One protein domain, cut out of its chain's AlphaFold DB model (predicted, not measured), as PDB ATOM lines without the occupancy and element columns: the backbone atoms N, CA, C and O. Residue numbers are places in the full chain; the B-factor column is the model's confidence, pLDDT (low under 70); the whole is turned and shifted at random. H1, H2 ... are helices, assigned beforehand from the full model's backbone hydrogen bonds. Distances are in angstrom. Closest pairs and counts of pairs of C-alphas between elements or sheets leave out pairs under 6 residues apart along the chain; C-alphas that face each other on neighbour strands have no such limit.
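Overview. This is residues 35 to 133 of the 347 residues of an uncharacterized protein of Lactiplantibacillus garii (UniProt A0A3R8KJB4). H3, the longest helix, forms the middle of a staggered up-and-down bundle, with H2 then H1 layered toward one end and H4 and H5 packed toward the other. The printed part has 99 residues with five named helices, H1 to H5 in order, and no named strand: all helix. It is compact, radius of gyration of the C-alphas 13.5 A, and a rod spanning 47 by 23 by 19 A.

Along the chain. H3, residues 72 to 92, measures 30.3 A from first to last C-alpha. H1, residues 35 to 50, 22.9 A, begins at (49.335, -27.201, -39.626); H2 is residues 54 to 67, 20.1 A. H4 is residues 96 to 107, 16.6 A; H5, residues 114 to 133, 28.9 A, ends at (29.243, -66.402, -21.851).

Arrangement. H3 touches H2, closest C-alphas Arg 78 and Phe 61, 5.3 A; H4, Thr 87 and Ala 99, 4.5 A; and H5, Tyr 84 and Leu 120, 6.2 A. H1 and H2, a hairpin, run opposite ways at a shallow tilt of 14 degrees, closest C-alphas Gly 45 and Ala 57, 4.1 A. H1 and H4 are apart. In the five helices every O i to N i+4 pair is within hydrogen-bond range.

Size, cuts and confidence. The C-alphas farthest apart, Asp 35 and Glu 133, are 47.5 A apart. The printed part has no cut and no long link; no printed residue is under 70 in pLDDT.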
ATOM      1  N   ASP A  35      50.778 -27.258 -39.903       73.75
ATOM      2  CA  ASP A  35      49.335 -27.201 -39.626       73.75
ATOM      3  C   ASP A  35      48.505 -27.928 -40.696       73.75
ATOM      4  O   ASP A  35      47.495 -28.565 -40.381       73.75
ATOM      5  N   THR A  36      48.961 -27.918 -41.954       84.19
ATOM      6  CA  THR A  36      48.334 -28.674 -43.049       84.19
ATOM      7  C   THR A  36      48.612 -30.174 -42.929       84.19
ATOM      8  O   THR A  36      47.685 -30.978 -43.059       84.19
ATOM      9  N   GLY A  37      49.849 -30.566 -42.606       91.75
ATOM     10  CA  GLY A  37      50.217 -31.970 -42.401       91.75
ATOM     11  C   GLY A  37      49.511 -32.611 -41.198       91.75
ATOM     12  O   GLY A  37      49.063 -33.760 -41.289       91.75
ATOM     13  N   TYR A  38      49.347 -31.867 -40.098       95.31
ATOM     14  CA  TYR A  38      48.616 -32.323 -38.914       95.31
ATOM     15  C   TYR A  38      47.142 -32.570 -39.252       95.31
ATOM     16  O   TYR A  38      46.634 -33.671 -39.029       95.31
ATOM     17  N   LYS A  39      46.466 -31.580 -39.855       95.81
ATOM     18  CA  LYS A  39      45.046 -31.680 -40.239       95.81
ATOM     19  C   LYS A  39      44.802 -32.851 -41.190       95.81
ATOM     20  O   LYS A  39      43.872 -33.626 -40.982       95.81
ATOM     21  N   ASN A  40      45.670 -33.017 -42.188       96.19
ATOM     22  CA  ASN A  40      45.600 -34.131 -43.130       96.19
ATOM     23  C   ASN A  40      45.717 -35.491 -42.423       96.19
ATOM     24  O   ASN A  40      44.957 -36.408 -42.717       96.19
ATOM     25  N   SER A  41      46.639 -35.615 -41.464       97.50
ATOM     26  CA  SER A  41      46.841 -36.855 -40.705       97.50
ATOM     27  C   SER A  41      45.636 -37.177 -39.817       97.50
ATOM     28  O   SER A  41      45.157 -38.307 -39.825       97.50
ATOM     29  N   ILE A  42      45.075 -36.181 -39.124       97.75
ATOM     30  CA  ILE A  42      43.846 -36.356 -38.338       97.75
ATOM     31  C   ILE A  42      42.684 -36.833 -39.218       97.75
ATOM     32  O   ILE A  42      42.021 -37.806 -38.861       97.75
ATOM     33  N   ASN A  43      42.453 -36.191 -40.366       97.25
ATOM     34  CA  ASN A  43      41.347 -36.547 -41.259       97.25
ATOM     35  C   ASN A  43      41.515 -37.961 -41.823       97.25
ATOM     36  O   ASN A  43      40.630 -38.789 -41.646       97.25
ATOM     37  N   LYS A  44      42.693 -38.288 -42.369       97.75
ATOM     38  CA  LYS A  44      42.991 -39.640 -42.875       97.75
ATOM     39  C   LYS A  44      42.884 -40.716 -41.796       97.75
ATOM     40  O   LYS A  44      42.507 -41.849 -42.095       97.75
ATOM     41  N   GLY A  45      43.228 -40.383 -40.552       98.06
ATOM     42  CA  GLY A  45      43.035 -41.270 -39.410       98.06
ATOM     43  C   GLY A  45      41.557 -41.562 -39.161       98.06
ATOM     44  O   GLY A  45      41.183 -42.721 -39.020       98.06
ATOM     45  N   LEU A  46      40.705 -40.535 -39.173       97.94
ATOM     46  CA  LEU A  46      39.257 -40.693 -39.015       97.94
ATOM     47  C   LEU A  46      38.604 -41.422 -40.198       97.94
ATOM     48  O   LEU A  46      37.747 -42.272 -39.966       97.94
ATOM     49  N   ASP A  47      39.041 -41.156 -41.429       97.94
ATOM     50  CA  ASP A  47      38.589 -41.886 -42.619       97.94
ATOM     51  C   ASP A  47      38.951 -43.373 -42.496       97.94
ATOM     52  O   ASP A  47      38.110 -44.250 -42.672       97.94
ATOM     53  N   ALA A  48      40.180 -43.680 -42.068       98.00
ATOM     54  CA  ALA A  48      40.597 -45.053 -41.807       98.00
ATOM     55  C   ALA A  48      39.795 -45.714 -40.670       98.00
ATOM     56  O   ALA A  48      39.558 -46.918 -40.734       98.00
ATOM     57  N   VAL A  49      39.347 -44.967 -39.651       97.19
ATOM     58  CA  VAL A  49      38.408 -45.483 -38.633       97.19
ATOM     59  C   VAL A  49      37.054 -45.818 -39.256       97.19
ATOM     60  O   VAL A  49      36.490 -46.862 -38.932       97.19
ATOM     61  N   ALA A  50      36.530 -44.959 -40.134       96.62
ATOM     62  CA  ALA A  50      35.264 -45.193 -40.828       96.62
ATOM     63  C   ALA A  50      35.337 -46.415 -41.760       96.62
ATOM     64  O   ALA A  50      34.377 -47.171 -41.858       96.62
ATOM     65  N   GLU A  51      36.499 -46.651 -42.368       95.81
ATOM     66  CA  GLU A  51      36.807 -47.838 -43.175       95.81
ATOM     67  C   GLU A  51      37.212 -49.071 -42.338       95.81
ATOM     68  O   GLU A  51      37.629 -50.083 -42.900       95.81
ATOM     69  N   GLU A  52      37.153 -48.990 -41.003       95.88
ATOM     70  CA  GLU A  52      37.539 -50.051 -40.055       95.88
ATOM     71  C   GLU A  52      39.007 -50.525 -40.167       95.88
ATOM     72  O   GLU A  52      39.397 -51.598 -39.698       95.88
ATOM     73  N   LYS A  53      39.878 -49.682 -40.730       97.19
ATOM     74  CA  LYS A  53      41.323 -49.899 -40.892       97.19
ATOM     75  C   LYS A  53      42.096 -49.346 -39.694       97.19
ATOM     76  O   LYS A  53      42.926 -48.446 -39.826       97.19
ATOM     77  N   TYR A  54      41.851 -49.902 -38.511       96.12
ATOM     78  CA  TYR A  54      42.347 -49.352 -37.241       96.12
ATOM     79  C   TYR A  54      43.877 -49.242 -37.136       96.12
ATOM     80  O   TYR A  54      44.368 -48.228 -36.650       96.12
ATOM     81  N   SER A  55      44.657 -50.204 -37.644       96.38
ATOM     82  CA  SER A  55      46.130 -50.092 -37.634       96.38
ATOM     83  C   SER A  55      46.631 -48.921 -38.489       96.38
ATOM     84  O   SER A  55      47.581 -48.225 -38.129       96.38
ATOM     85  N   LYS A  56      45.953 -48.664 -39.617       95.88
ATOM     86  CA  LYS A  56      46.248 -47.525 -40.491       95.88
ATOM     87  C   LYS A  56      45.828 -46.210 -39.831       95.88
ATOM     88  O   LYS A  56      46.579 -45.242 -39.881       95.88
ATOM     89  N   ALA A  57      44.668 -46.195 -39.174       98.19
ATOM     90  CA  ALA A  57      44.215 -45.053 -38.386       98.19
ATOM     91  C   ALA A  57      45.217 -44.687 -37.283       98.19
ATOM     92  O   ALA A  57      45.585 -43.522 -37.160       98.19
ATOM     93  N   LEU A  58      45.718 -45.686 -36.545       97.69
ATOM     94  CA  LEU A  58      46.721 -45.499 -35.498       97.69
ATOM     95  C   LEU A  58      47.983 -44.824 -36.050       97.69
ATOM     96  O   LEU A  58      48.403 -43.801 -35.521       97.69
ATOM     97  N   THR A  59      48.494 -45.320 -37.184       97.31
ATOM     98  CA  THR A  59      49.662 -44.738 -37.869       97.31
ATOM     99  C   THR A  59      49.436 -43.265 -38.224       97.31
ATOM    100  O   THR A  59      50.313 -42.423 -38.038       97.31
ATOM    101  N   TYR A  60      48.248 -42.912 -38.724       98.31
ATOM    102  CA  TYR A  60      47.929 -41.520 -39.033       98.31
ATOM    103  C   TYR A  60      47.830 -40.636 -37.783       98.31
ATOM    104  O   TYR A  60      48.284 -39.491 -37.816       98.31
ATOM    105  N   PHE A  61      47.288 -41.138 -36.674       98.25
ATOM    106  CA  PHE A  61      47.260 -40.381 -35.422       98.25
ATOM    107  C   PHE A  61      48.656 -40.228 -34.798       98.25
ATOM    108  O   PHE A  61      48.973 -39.148 -34.300       98.25
ATOM    109  N   ASP A  62      49.528 -41.231 -34.918       97.12
ATOM    110  CA  ASP A  62      50.941 -41.129 -34.527       97.12
ATOM    111  C   ASP A  62      51.686 -40.078 -35.382       97.12
ATOM    112  O   ASP A  62      52.447 -39.259 -34.861       97.12
ATOM    113  N   ASN A  63      51.396 -40.002 -36.687       95.44
ATOM    114  CA  ASN A  63      51.929 -38.949 -37.565       95.44
ATOM    115  C   ASN A  63      51.418 -37.547 -37.187       95.44
ATOM    116  O   ASN A  63      52.151 -36.562 -37.313       95.44
ATOM    117  N   ALA A  64      50.172 -37.431 -36.716       96.81
ATOM    118  CA  ALA A  64      49.644 -36.173 -36.194       96.81
ATOM    119  C   ALA A  64      50.376 -35.755 -34.905       96.81
ATOM    120  O   ALA A  64      50.748 -34.589 -34.764       96.81
ATOM    121  N   LEU A  65      50.650 -36.704 -34.003       96.00
ATOM    122  CA  LEU A  65      51.429 -36.469 -32.781       96.00
ATOM    123  C   LEU A  65      52.898 -36.158 -33.062       96.00
ATOM    124  O   LEU A  65      53.482 -35.342 -32.363       96.00
ATOM    125  N   THR A  66      53.490 -36.715 -34.115       95.81
ATOM    126  CA  THR A  66      54.853 -36.345 -34.532       95.81
ATOM    127  C   THR A  66      54.940 -34.856 -34.881       95.81
ATOM    128  O   THR A  66      55.923 -34.192 -34.565       95.81
ATOM    129  N   GLN A  67      53.884 -34.302 -35.484       93.75
ATOM    130  CA  GLN A  67      53.817 -32.883 -35.847       93.75
ATOM    131  C   GLN A  67      53.399 -31.988 -34.676       93.75
ATOM    132  O   GLN A  67      53.864 -30.855 -34.568       93.75
ATOM    133  N   LYS A  68      52.519 -32.482 -33.796       95.25
ATOM    134  CA  LYS A  68      52.071 -31.778 -32.586       95.25
ATOM    135  C   LYS A  68      52.089 -32.719 -31.368       95.25
ATOM    136  O   LYS A  68      51.034 -33.209 -30.964       95.25
ATOM    137  N   PRO A  69      53.253 -32.921 -30.721       93.94
ATOM    138  CA  PRO A  69      53.419 -33.944 -29.675       93.94
ATOM    139  C   PRO A  69      52.558 -33.756 -28.425       93.94
ATOM    140  O   PRO A  69      52.312 -34.708 -27.689       93.94
ATOM    141  N   LYS A  70      52.108 -32.525 -28.170       94.88
ATOM    142  CA  LYS A  70      51.302 -32.159 -26.999       94.88
ATOM    143  C   LYS A  70      49.819 -31.968 -27.326       94.88
ATOM    144  O   LYS A  70      49.083 -31.465 -26.484       94.88
ATOM    145  N   ASP A  71      49.378 -32.317 -28.538       96.12
ATOM    146  CA  ASP A  71      47.983 -32.136 -28.937       96.12
ATOM    147  C   ASP A  71      47.068 -33.153 -28.223       96.12
ATOM    148  O   ASP A  71      47.176 -34.362 -28.464       96.12
ATOM    149  N   PRO A  72      46.148 -32.701 -27.349       96.56
ATOM    150  CA  PRO A  72      45.340 -33.609 -26.539       96.56
ATOM    151  C   PRO A  72      44.346 -34.418 -27.382       96.56
ATOM    152  O   PRO A  72      44.031 -35.556 -27.038       96.56
ATOM    153  N   LYS A  73      43.876 -33.856 -28.502       96.75
ATOM    154  CA  LYS A  73      42.919 -34.500 -29.407       96.75
ATOM    155  C   LYS A  73      43.572 -35.647 -30.180       96.75
ATOM    156  O   LYS A  73      43.056 -36.760 -30.164       96.75
ATOM    157  N   ALA A  74      44.725 -35.409 -30.805       97.62
ATOM    158  CA  ALA A  74      45.493 -36.439 -31.504       97.62
ATOM    159  C   ALA A  74      45.858 -37.596 -30.567       97.62
ATOM    160  O   ALA A  74      45.680 -38.760 -30.925       97.62
ATOM    161  N   LYS A  75      46.281 -37.275 -29.334       98.50
ATOM    162  CA  LYS A  75      46.575 -38.277 -28.306       98.50
ATOM    163  C   LYS A  75      45.344 -39.109 -27.955       98.50
ATOM    164  O   LYS A  75      45.421 -40.334 -27.960       98.50
ATOM    165  N   ALA A  76      44.207 -38.463 -27.711       98.62
ATOM    166  CA  ALA A  76      42.965 -39.163 -27.409       98.62
ATOM    167  C   ALA A  76      42.530 -40.096 -28.550       98.62
ATOM    168  O   ALA A  76      42.117 -41.226 -28.299       98.62
ATOM    169  N   TYR A  77      42.661 -39.662 -29.806       98.62
ATOM    170  CA  TYR A  77      42.274 -40.456 -30.977       98.62
ATOM    171  C   TYR A  77      43.167 -41.691 -31.132       98.62
ATOM    172  O   TYR A  77      42.679 -42.801 -31.369       98.62
ATOM    173  N   ARG A  78      44.475 -41.502 -30.939       98.69
ATOM    174  CA  ARG A  78      45.483 -42.564 -30.919       98.69
ATOM    175  C   ARG A  78      45.170 -43.587 -29.832       98.69
ATOM    176  O   ARG A  78      45.074 -44.776 -30.120       98.69
ATOM    177  N   ASP A  79      44.965 -43.129 -28.600       98.56
ATOM    178  CA  ASP A  79      44.736 -43.995 -27.440       98.56
ATOM    179  C   ASP A  79      43.405 -44.761 -27.547       98.56
ATOM    180  O   ASP A  79      43.354 -45.954 -27.250       98.56
ATOM    181  N   GLN A  80      42.343 -44.128 -28.055       98.69
ATOM    182  CA  GLN A  80      41.082 -44.813 -28.363       98.69
ATOM    183  C   GLN A  80      41.252 -45.893 -29.438       98.69
ATOM    184  O   GLN A  80      40.729 -47.000 -29.300       98.69
ATOM    185  N   THR A  81      41.991 -45.584 -30.506       98.62
ATOM    186  CA  THR A  81      42.260 -46.534 -31.595       98.62
ATOM    187  C   THR A  81      43.084 -47.720 -31.098       98.62
ATOM    188  O   THR A  81      42.755 -48.865 -31.405       98.62
ATOM    189  N   GLN A  82      44.102 -47.464 -30.273       98.38
ATOM    190  CA  GLN A  82      44.900 -48.509 -29.634       98.38
ATOM    191  C   GLN A  82      44.033 -49.397 -28.737       98.38
ATOM    192  O   GLN A  82      44.065 -50.614 -28.884       98.38
ATOM    193  N   ALA A  83      43.193 -48.807 -27.880       98.38
ATOM    194  CA  ALA A  83      42.290 -49.567 -27.020       98.38
ATOM    195  C   ALA A  83      41.361 -50.487 -27.830       98.38
ATOM    196  O   ALA A  83      41.111 -51.623 -27.426       98.38
ATOM    197  N   TYR A  84      40.881 -50.034 -28.992       98.50
ATOM    198  CA  TYR A  84      40.069 -50.857 -29.890       98.50
ATOM    199  C   TYR A  84      40.858 -52.064 -30.433       98.50
ATOM    200  O   TYR A  84      40.375 -53.198 -30.386       98.50
ATOM    201  N   ILE A  85      42.082 -51.834 -30.923       97.69
ATOM    202  CA  ILE A  85      42.972 -52.884 -31.450       97.69
ATOM    203  C   ILE A  85      43.316 -53.903 -30.359       97.69
ATOM    204  O   ILE A  85      43.148 -55.107 -30.570       97.69
ATOM    205  N   ASP A  86      43.738 -53.422 -29.191       97.25
ATOM    206  CA  ASP A  86      44.142 -54.254 -28.058       97.25
ATOM    207  C   ASP A  86      42.986 -55.121 -27.581       97.25
ATOM    208  O   ASP A  86      43.153 -56.326 -27.415       97.25
ATOM    209  N   THR A  87      41.785 -54.547 -27.465       97.25
ATOM    210  CA  THR A  87      40.581 -55.293 -27.083       97.25
ATOM    211  C   THR A  87      40.309 -56.437 -28.061       97.25
ATOM    212  O   THR A  87      40.093 -57.572 -27.640       97.25
ATOM    213  N   ARG A  88      40.358 -56.185 -29.379       96.50
ATOM    214  CA  ARG A  88      40.155 -57.253 -30.378       96.50
ATOM    215  C   ARG A  88      41.246 -58.318 -30.306       96.50
ATOM    216  O   ARG A  88      40.947 -59.497 -30.494       96.50
ATOM    217  N   SER A  89      42.489 -57.921 -30.049       94.12
ATOM    218  CA  SER A  89      43.603 -58.851 -29.852       94.12
ATOM    219  C   SER A  89      43.388 -59.721 -28.610       94.12
ATOM    220  O   SER A  89      43.473 -60.943 -28.691       94.12
ATOM    221  N   GLN A  90      43.002 -59.116 -27.486       95.56
ATOM    222  CA  GLN A  90      42.727 -59.791 -26.217       95.56
ATOM    223  C   GLN A  90      41.552 -60.771 -26.325       95.56
ATOM    224  O   GLN A  90      41.669 -61.902 -25.857       95.56
ATOM    225  N   LEU A  91      40.462 -60.407 -27.015       92.06
ATOM    226  CA  LEU A  91      39.351 -61.331 -27.293       92.06
ATOM    227  C   LEU A  91      39.807 -62.531 -28.132       92.06
ATOM    228  O   LEU A  91      39.518 -63.672 -27.784       92.06
ATOM    229  N   LYS A  92      40.597 -62.308 -29.192       91.44
ATOM    230  CA  LYS A  92      41.223 -63.407 -29.955       91.44
ATOM    231  C   LYS A  92      42.179 -64.234 -29.092       91.44
ATOM    232  O   LYS A  92      42.374 -65.428 -29.319       91.44
ATOM    233  N   ALA A  93      42.791 -63.597 -28.100       83.00
ATOM    234  CA  ALA A  93      43.695 -64.223 -27.163       83.00
ATOM    235  C   ALA A  93      42.984 -64.954 -26.006       83.00
ATOM    236  O   ALA A  93      43.675 -65.559 -25.193       83.00
ATOM    237  N   GLY A  94      41.648 -64.956 -25.930       84.56
ATOM    238  CA  GLY A  94      40.915 -65.537 -24.797       84.56
ATOM    239  C   GLY A  94      41.082 -64.768 -23.482       84.56
ATOM    240  O   GLY A  94      40.722 -65.277 -22.425       84.56
ATOM    241  N   GLU A  95      41.638 -63.557 -23.522       88.69
ATOM    242  CA  GLU A  95      41.851 -62.676 -22.369       88.69
ATOM    243  C   GLU A  95      40.620 -61.786 -22.144       88.69
ATOM    244  O   GLU A  95      40.697 -60.557 -22.171       88.69
ATOM    245  N   VAL A  96      39.448 -62.407 -21.986       89.56
ATOM    246  CA  VAL A  96      38.145 -61.719 -22.082       89.56
ATOM    247  C   VAL A  96      37.957 -60.661 -20.990       89.56
ATOM    248  O   VAL A  96      37.477 -59.560 -21.254       89.56
ATOM    249  N   GLN A  97      38.417 -60.940 -19.768       89.62
ATOM    250  CA  GLN A  97      38.368 -59.975 -18.666       89.62
ATOM    251  C   GLN A  97      39.256 -58.750 -18.936       89.62
ATOM    252  O   GLN A  97      38.855 -57.613 -18.672       89.62
ATOM    253  N   THR A  98      40.451 -58.974 -19.488       90.69
ATOM    254  CA  THR A  98      41.376 -57.906 -19.883       90.69
ATOM    255  C   THR A  98      40.766 -57.064 -21.000       90.69
ATOM    256  O   THR A  98      40.764 -55.840 -20.889       90.69
ATOM    257  N   ALA A  99      40.139 -57.704 -21.993       93.50
ATOM    258  CA  ALA A  99      39.415 -57.032 -23.071       93.50
ATOM    259  C   ALA A  99      38.339 -56.071 -22.549       93.50
ATOM    260  O   ALA A  99      38.300 -54.908 -22.953       93.50
ATOM    261  N   VAL A 100      37.506 -56.513 -21.600       91.44
ATOM    262  CA  VAL A 100      36.476 -55.662 -20.977       91.44
ATOM    263  C   VAL A 100      37.090 -54.463 -20.250       91.44
ATOM    264  O   VAL A 100      36.555 -53.351 -20.332       91.44
ATOM    265  N   THR A 101      38.212 -54.653 -19.557       91.94
ATOM    266  CA  THR A 101      38.922 -53.570 -18.862       91.94
ATOM    267  C   THR A 101      39.499 -52.563 -19.857       91.94
ATOM    268  O   THR A 101      39.224 -51.365 -19.739       91.94
ATOM    269  N   THR A 102      40.227 -53.035 -20.871       94.06
ATOM    270  CA  THR A 102      40.861 -52.202 -21.900       94.06
ATOM    271  C   THR A 102      39.833 -51.375 -22.666       94.06
ATOM    272  O   THR A 102      39.971 -50.153 -22.755       94.06
ATOM    273  N   VAL A 103      38.746 -51.983 -23.144       98.06
ATOM    274  CA  VAL A 103      37.708 -51.245 -23.879       98.06
ATOM    275  C   VAL A 103      36.941 -50.274 -22.981       98.06
ATOM    276  O   VAL A 103      36.576 -49.181 -23.410       98.06
ATOM    277  N   THR A 104      36.735 -50.615 -21.703       96.81
ATOM    278  CA  THR A 104      36.102 -49.704 -20.739       96.81
ATOM    279  C   THR A 104      36.970 -48.475 -20.484       96.81
ATOM    280  O   THR A 104      36.429 -47.373 -20.399       96.81
ATOM    281  N   ALA A 105      38.292 -48.643 -20.398       96.88
ATOM    282  CA  ALA A 105      39.229 -47.526 -20.329       96.88
ATOM    283  C   ALA A 105      39.189 -46.692 -21.619       96.88
ATOM    284  O   ALA A 105      39.056 -45.473 -21.543       96.88
ATOM    285  N   GLY A 106      39.185 -47.340 -22.790       97.25
ATOM    286  CA  GLY A 106      39.096 -46.674 -24.093       97.25
ATOM    287  C   GLY A 106      37.861 -45.778 -24.246       97.25
ATOM    288  O   GLY A 106      37.971 -44.636 -24.689       97.25
ATOM    289  N   VAL A 107      36.680 -46.254 -23.829       97.31
ATOM    290  CA  VAL A 107      35.432 -45.461 -23.869       97.31
ATOM    291  C   VAL A 107      35.499 -44.224 -22.963       97.31
ATOM    292  O   VAL A 107      34.858 -43.219 -23.257       97.31
ATOM    293  N   LYS A 108      36.260 -44.281 -21.863       97.44
ATOM    294  CA  LYS A 108      36.392 -43.179 -20.893       97.44
ATOM    295  C   LYS A 108      37.377 -42.089 -21.329       97.44
ATOM    296  O   LYS A 108      37.473 -41.073 -20.645       97.44
ATOM    297  N   ILE A 109      38.103 -42.278 -22.431       97.25
ATOM    298  CA  ILE A 109      39.053 -41.281 -22.932       97.25
ATOM    299  C   ILE A 109      38.295 -40.009 -23.336       97.25
ATOM    300  O   ILE A 109      37.472 -40.006 -24.252       97.25
ATOM    301  N   THR A 110      38.600 -38.910 -22.650       95.50
ATOM    302  CA  THR A 110      38.074 -37.573 -22.951       95.50
ATOM    303  C   THR A 110      38.769 -36.966 -24.167       95.50
ATOM    304  O   THR A 110      39.911 -37.310 -24.458       95.50
ATOM    305  N   ASN A 111      38.114 -36.025 -24.856       93.38
ATOM    306  CA  ASN A 111      38.606 -35.409 -26.105       93.38
ATOM    307  C   ASN A 111      38.787 -36.398 -27.272       93.38
ATOM    308  O   ASN A 111      39.437 -36.081 -28.267       93.38
ATOM    309  N   GLY A 112      38.202 -37.591 -27.148       93.38
ATOM    310  CA  GLY A 112      38.191 -38.621 -28.175       93.38
ATOM    311  C   GLY A 112      37.299 -38.293 -29.373       93.38
ATOM    312  O   GLY A 112      36.473 -37.377 -29.341       93.38
ATOM    313  N   ALA A 113      37.455 -39.062 -30.449       95.12
ATOM    314  CA  ALA A 113      36.616 -38.922 -31.630       95.12
ATOM    315  C   ALA A 113      35.257 -39.566 -31.354       95.12
ATOM    316  O   ALA A 113      35.188 -40.715 -30.917       95.12
ATOM    317  N   LYS A 114      34.161 -38.869 -31.673       96.50
ATOM    318  CA  LYS A 114      32.804 -39.402 -31.466       96.50
ATOM    319  C   LYS A 114      32.602 -40.760 -32.155       96.50
ATOM    320  O   LYS A 114      32.025 -41.658 -31.554       96.50
ATOM    321  N   SER A 115      33.123 -40.923 -33.374       95.25
ATOM    322  CA  SER A 115      33.079 -42.187 -34.121       95.25
ATOM    323  C   SER A 115      33.796 -43.330 -33.394       95.25
ATOM    324  O   SER A 115      33.238 -44.421 -33.276       95.25
ATOM    325  N   LEU A 116      34.990 -43.079 -32.846       97.75
ATOM    326  CA  LEU A 116      35.733 -44.058 -32.047       97.75
ATOM    327  C   LEU A 116      35.009 -44.393 -30.743       97.75
ATOM    328  O   LEU A 116      34.907 -45.565 -30.398       97.75
ATOM    329  N   THR A 117      34.458 -43.398 -30.043       97.69
ATOM    330  CA  THR A 117      33.677 -43.628 -28.817       97.69
ATOM    331  C   THR A 117      32.469 -44.528 -29.078       97.69
ATOM    332  O   THR A 117      32.201 -45.431 -28.280       97.69
ATOM    333  N   THR A 118      31.765 -44.336 -30.199       97.69
ATOM    334  CA  THR A 118      30.664 -45.218 -30.618       97.69
ATOM    335  C   THR A 118      31.165 -46.642 -30.862       97.69
ATOM    336  O   THR A 118      30.683 -47.568 -30.213       97.69
ATOM    337  N   LYS A 119      32.197 -46.820 -31.701       97.81
ATOM    338  CA  LYS A 119      32.768 -48.145 -32.013       97.81
ATOM    339  C   LYS A 119      33.311 -48.873 -30.775       97.81
ATOM    340  O   LYS A 119      33.121 -50.076 -30.630       97.81
ATOM    341  N   LEU A 120      33.958 -48.159 -29.855       98.56
ATOM    342  CA  LEU A 120      34.422 -48.708 -28.577       98.56
ATOM    343  C   LEU A 120      33.257 -49.082 -27.655       98.56
ATOM    344  O   LEU A 120      33.338 -50.075 -26.941       98.56
ATOM    345  N   SER A 121      32.167 -48.314 -27.658       98.25
ATOM    346  CA  SER A 121      30.985 -48.623 -26.845       98.25
ATOM    347  C   SER A 121      30.272 -49.882 -27.333       98.25
ATOM    348  O   SER A 121      29.859 -50.698 -26.509       98.25
ATOM    349  N   GLU A 122      30.181 -50.061 -28.652       98.38
ATOM    350  CA  GLU A 122      29.700 -51.292 -29.289       98.38
ATOM    351  C   GLU A 122      30.605 -52.474 -28.934       98.38
ATOM    352  O   GLU A 122      30.132 -53.466 -28.382       98.38
ATOM    353  N   LEU A 123      31.921 -52.332 -29.134       98.31
ATOM    354  CA  LEU A 123      32.891 -53.373 -28.796       98.31
ATOM    355  C   LEU A 123      32.867 -53.725 -27.301       98.31
ATOM    356  O   LEU A 123      33.007 -54.889 -26.940       98.31
ATOM    357  N   ARG A 124      32.643 -52.744 -26.420       98.25
ATOM    358  CA  ARG A 124      32.483 -52.969 -24.977       98.25
ATOM    359  C   ARG A 124      31.260 -53.810 -24.661       98.25
ATOM    360  O   ARG A 124      31.321 -54.608 -23.729       98.25
ATOM    361  N   LYS A 125      30.154 -53.611 -25.381       98.38
ATOM    362  CA  LYS A 125      28.959 -54.442 -25.220       98.38
ATOM    363  C   LYS A 125      29.284 -55.884 -25.608       98.38
ATOM    364  O   LYS A 125      29.142 -56.757 -24.764       98.38
ATOM    365  N   THR A 126      29.851 -56.093 -26.797       97.50
ATOM    366  CA  THR A 126      30.283 -57.422 -27.258       97.50
ATOM    367  C   THR A 126      31.244 -58.092 -26.275       97.50
ATOM    368  O   THR A 126      30.985 -59.206 -25.850       97.50
ATOM    369  N   ALA A 127      32.294 -57.403 -25.820       95.25
ATOM    370  CA  ALA A 127      33.262 -57.977 -24.882       95.25
ATOM    371  C   ALA A 127      32.635 -58.375 -23.531       95.25
ATOM    372  O   ALA A 127      33.089 -59.323 -22.894       95.25
ATOM    373  N   ARG A 128      31.604 -57.651 -23.068       95.25
ATOM    374  CA  ARG A 128      30.865 -58.005 -21.845       95.25
ATOM    375  C   ARG A 128      29.961 -59.213 -22.053       95.25
ATOM    376  O   ARG A 128      29.901 -60.055 -21.164       95.25
ATOM    377  N   ASP A 129      29.296 -59.290 -23.200       96.88
ATOM    378  CA  ASP A 129      28.475 -60.445 -23.565       96.88
ATOM    379  C   ASP A 129      29.364 -61.701 -23.694       96.88
ATOM    380  O   ASP A 129      29.061 -62.735 -23.099       96.88
ATOM    381  N   ASP A 130      30.530 -61.576 -24.342       94.25
ATOM    382  CA  ASP A 130      31.551 -62.628 -24.443       94.25
ATOM    383  C   ASP A 130      32.072 -63.059 -23.059       94.25
ATOM    384  O   ASP A 130      32.264 -64.250 -22.807       94.25
ATOM    385  N   LEU A 131      32.294 -62.109 -22.138       92.06
ATOM    386  CA  LEU A 131      32.729 -62.400 -20.767       92.06
ATOM    387  C   LEU A 131      31.651 -63.151 -19.981       92.06
ATOM    388  O   LEU A 131      31.968 -64.108 -19.277       92.06
ATOM    389  N   ALA A 132      30.392 -62.732 -20.099       92.38
ATOM    390  CA  ALA A 132      29.275 -63.404 -19.449       92.38
ATOM    391  C   ALA A 132      29.120 -64.842 -19.964       92.38
ATOM    392  O   ALA A 132      28.933 -65.764 -19.167       92.38
ATOM    393  N   GLU A 133      29.249 -65.057 -21.277       96.12
ATOM    394  CA  GLU A 133      29.243 -66.402 -21.851       96.12
ATOM    395  C   GLU A 133      30.432 -67.234 -21.354       96.12
ATOM    396  O   GLU A 133      30.234 -68.365 -20.908       96.12
TER     397      GLU A 133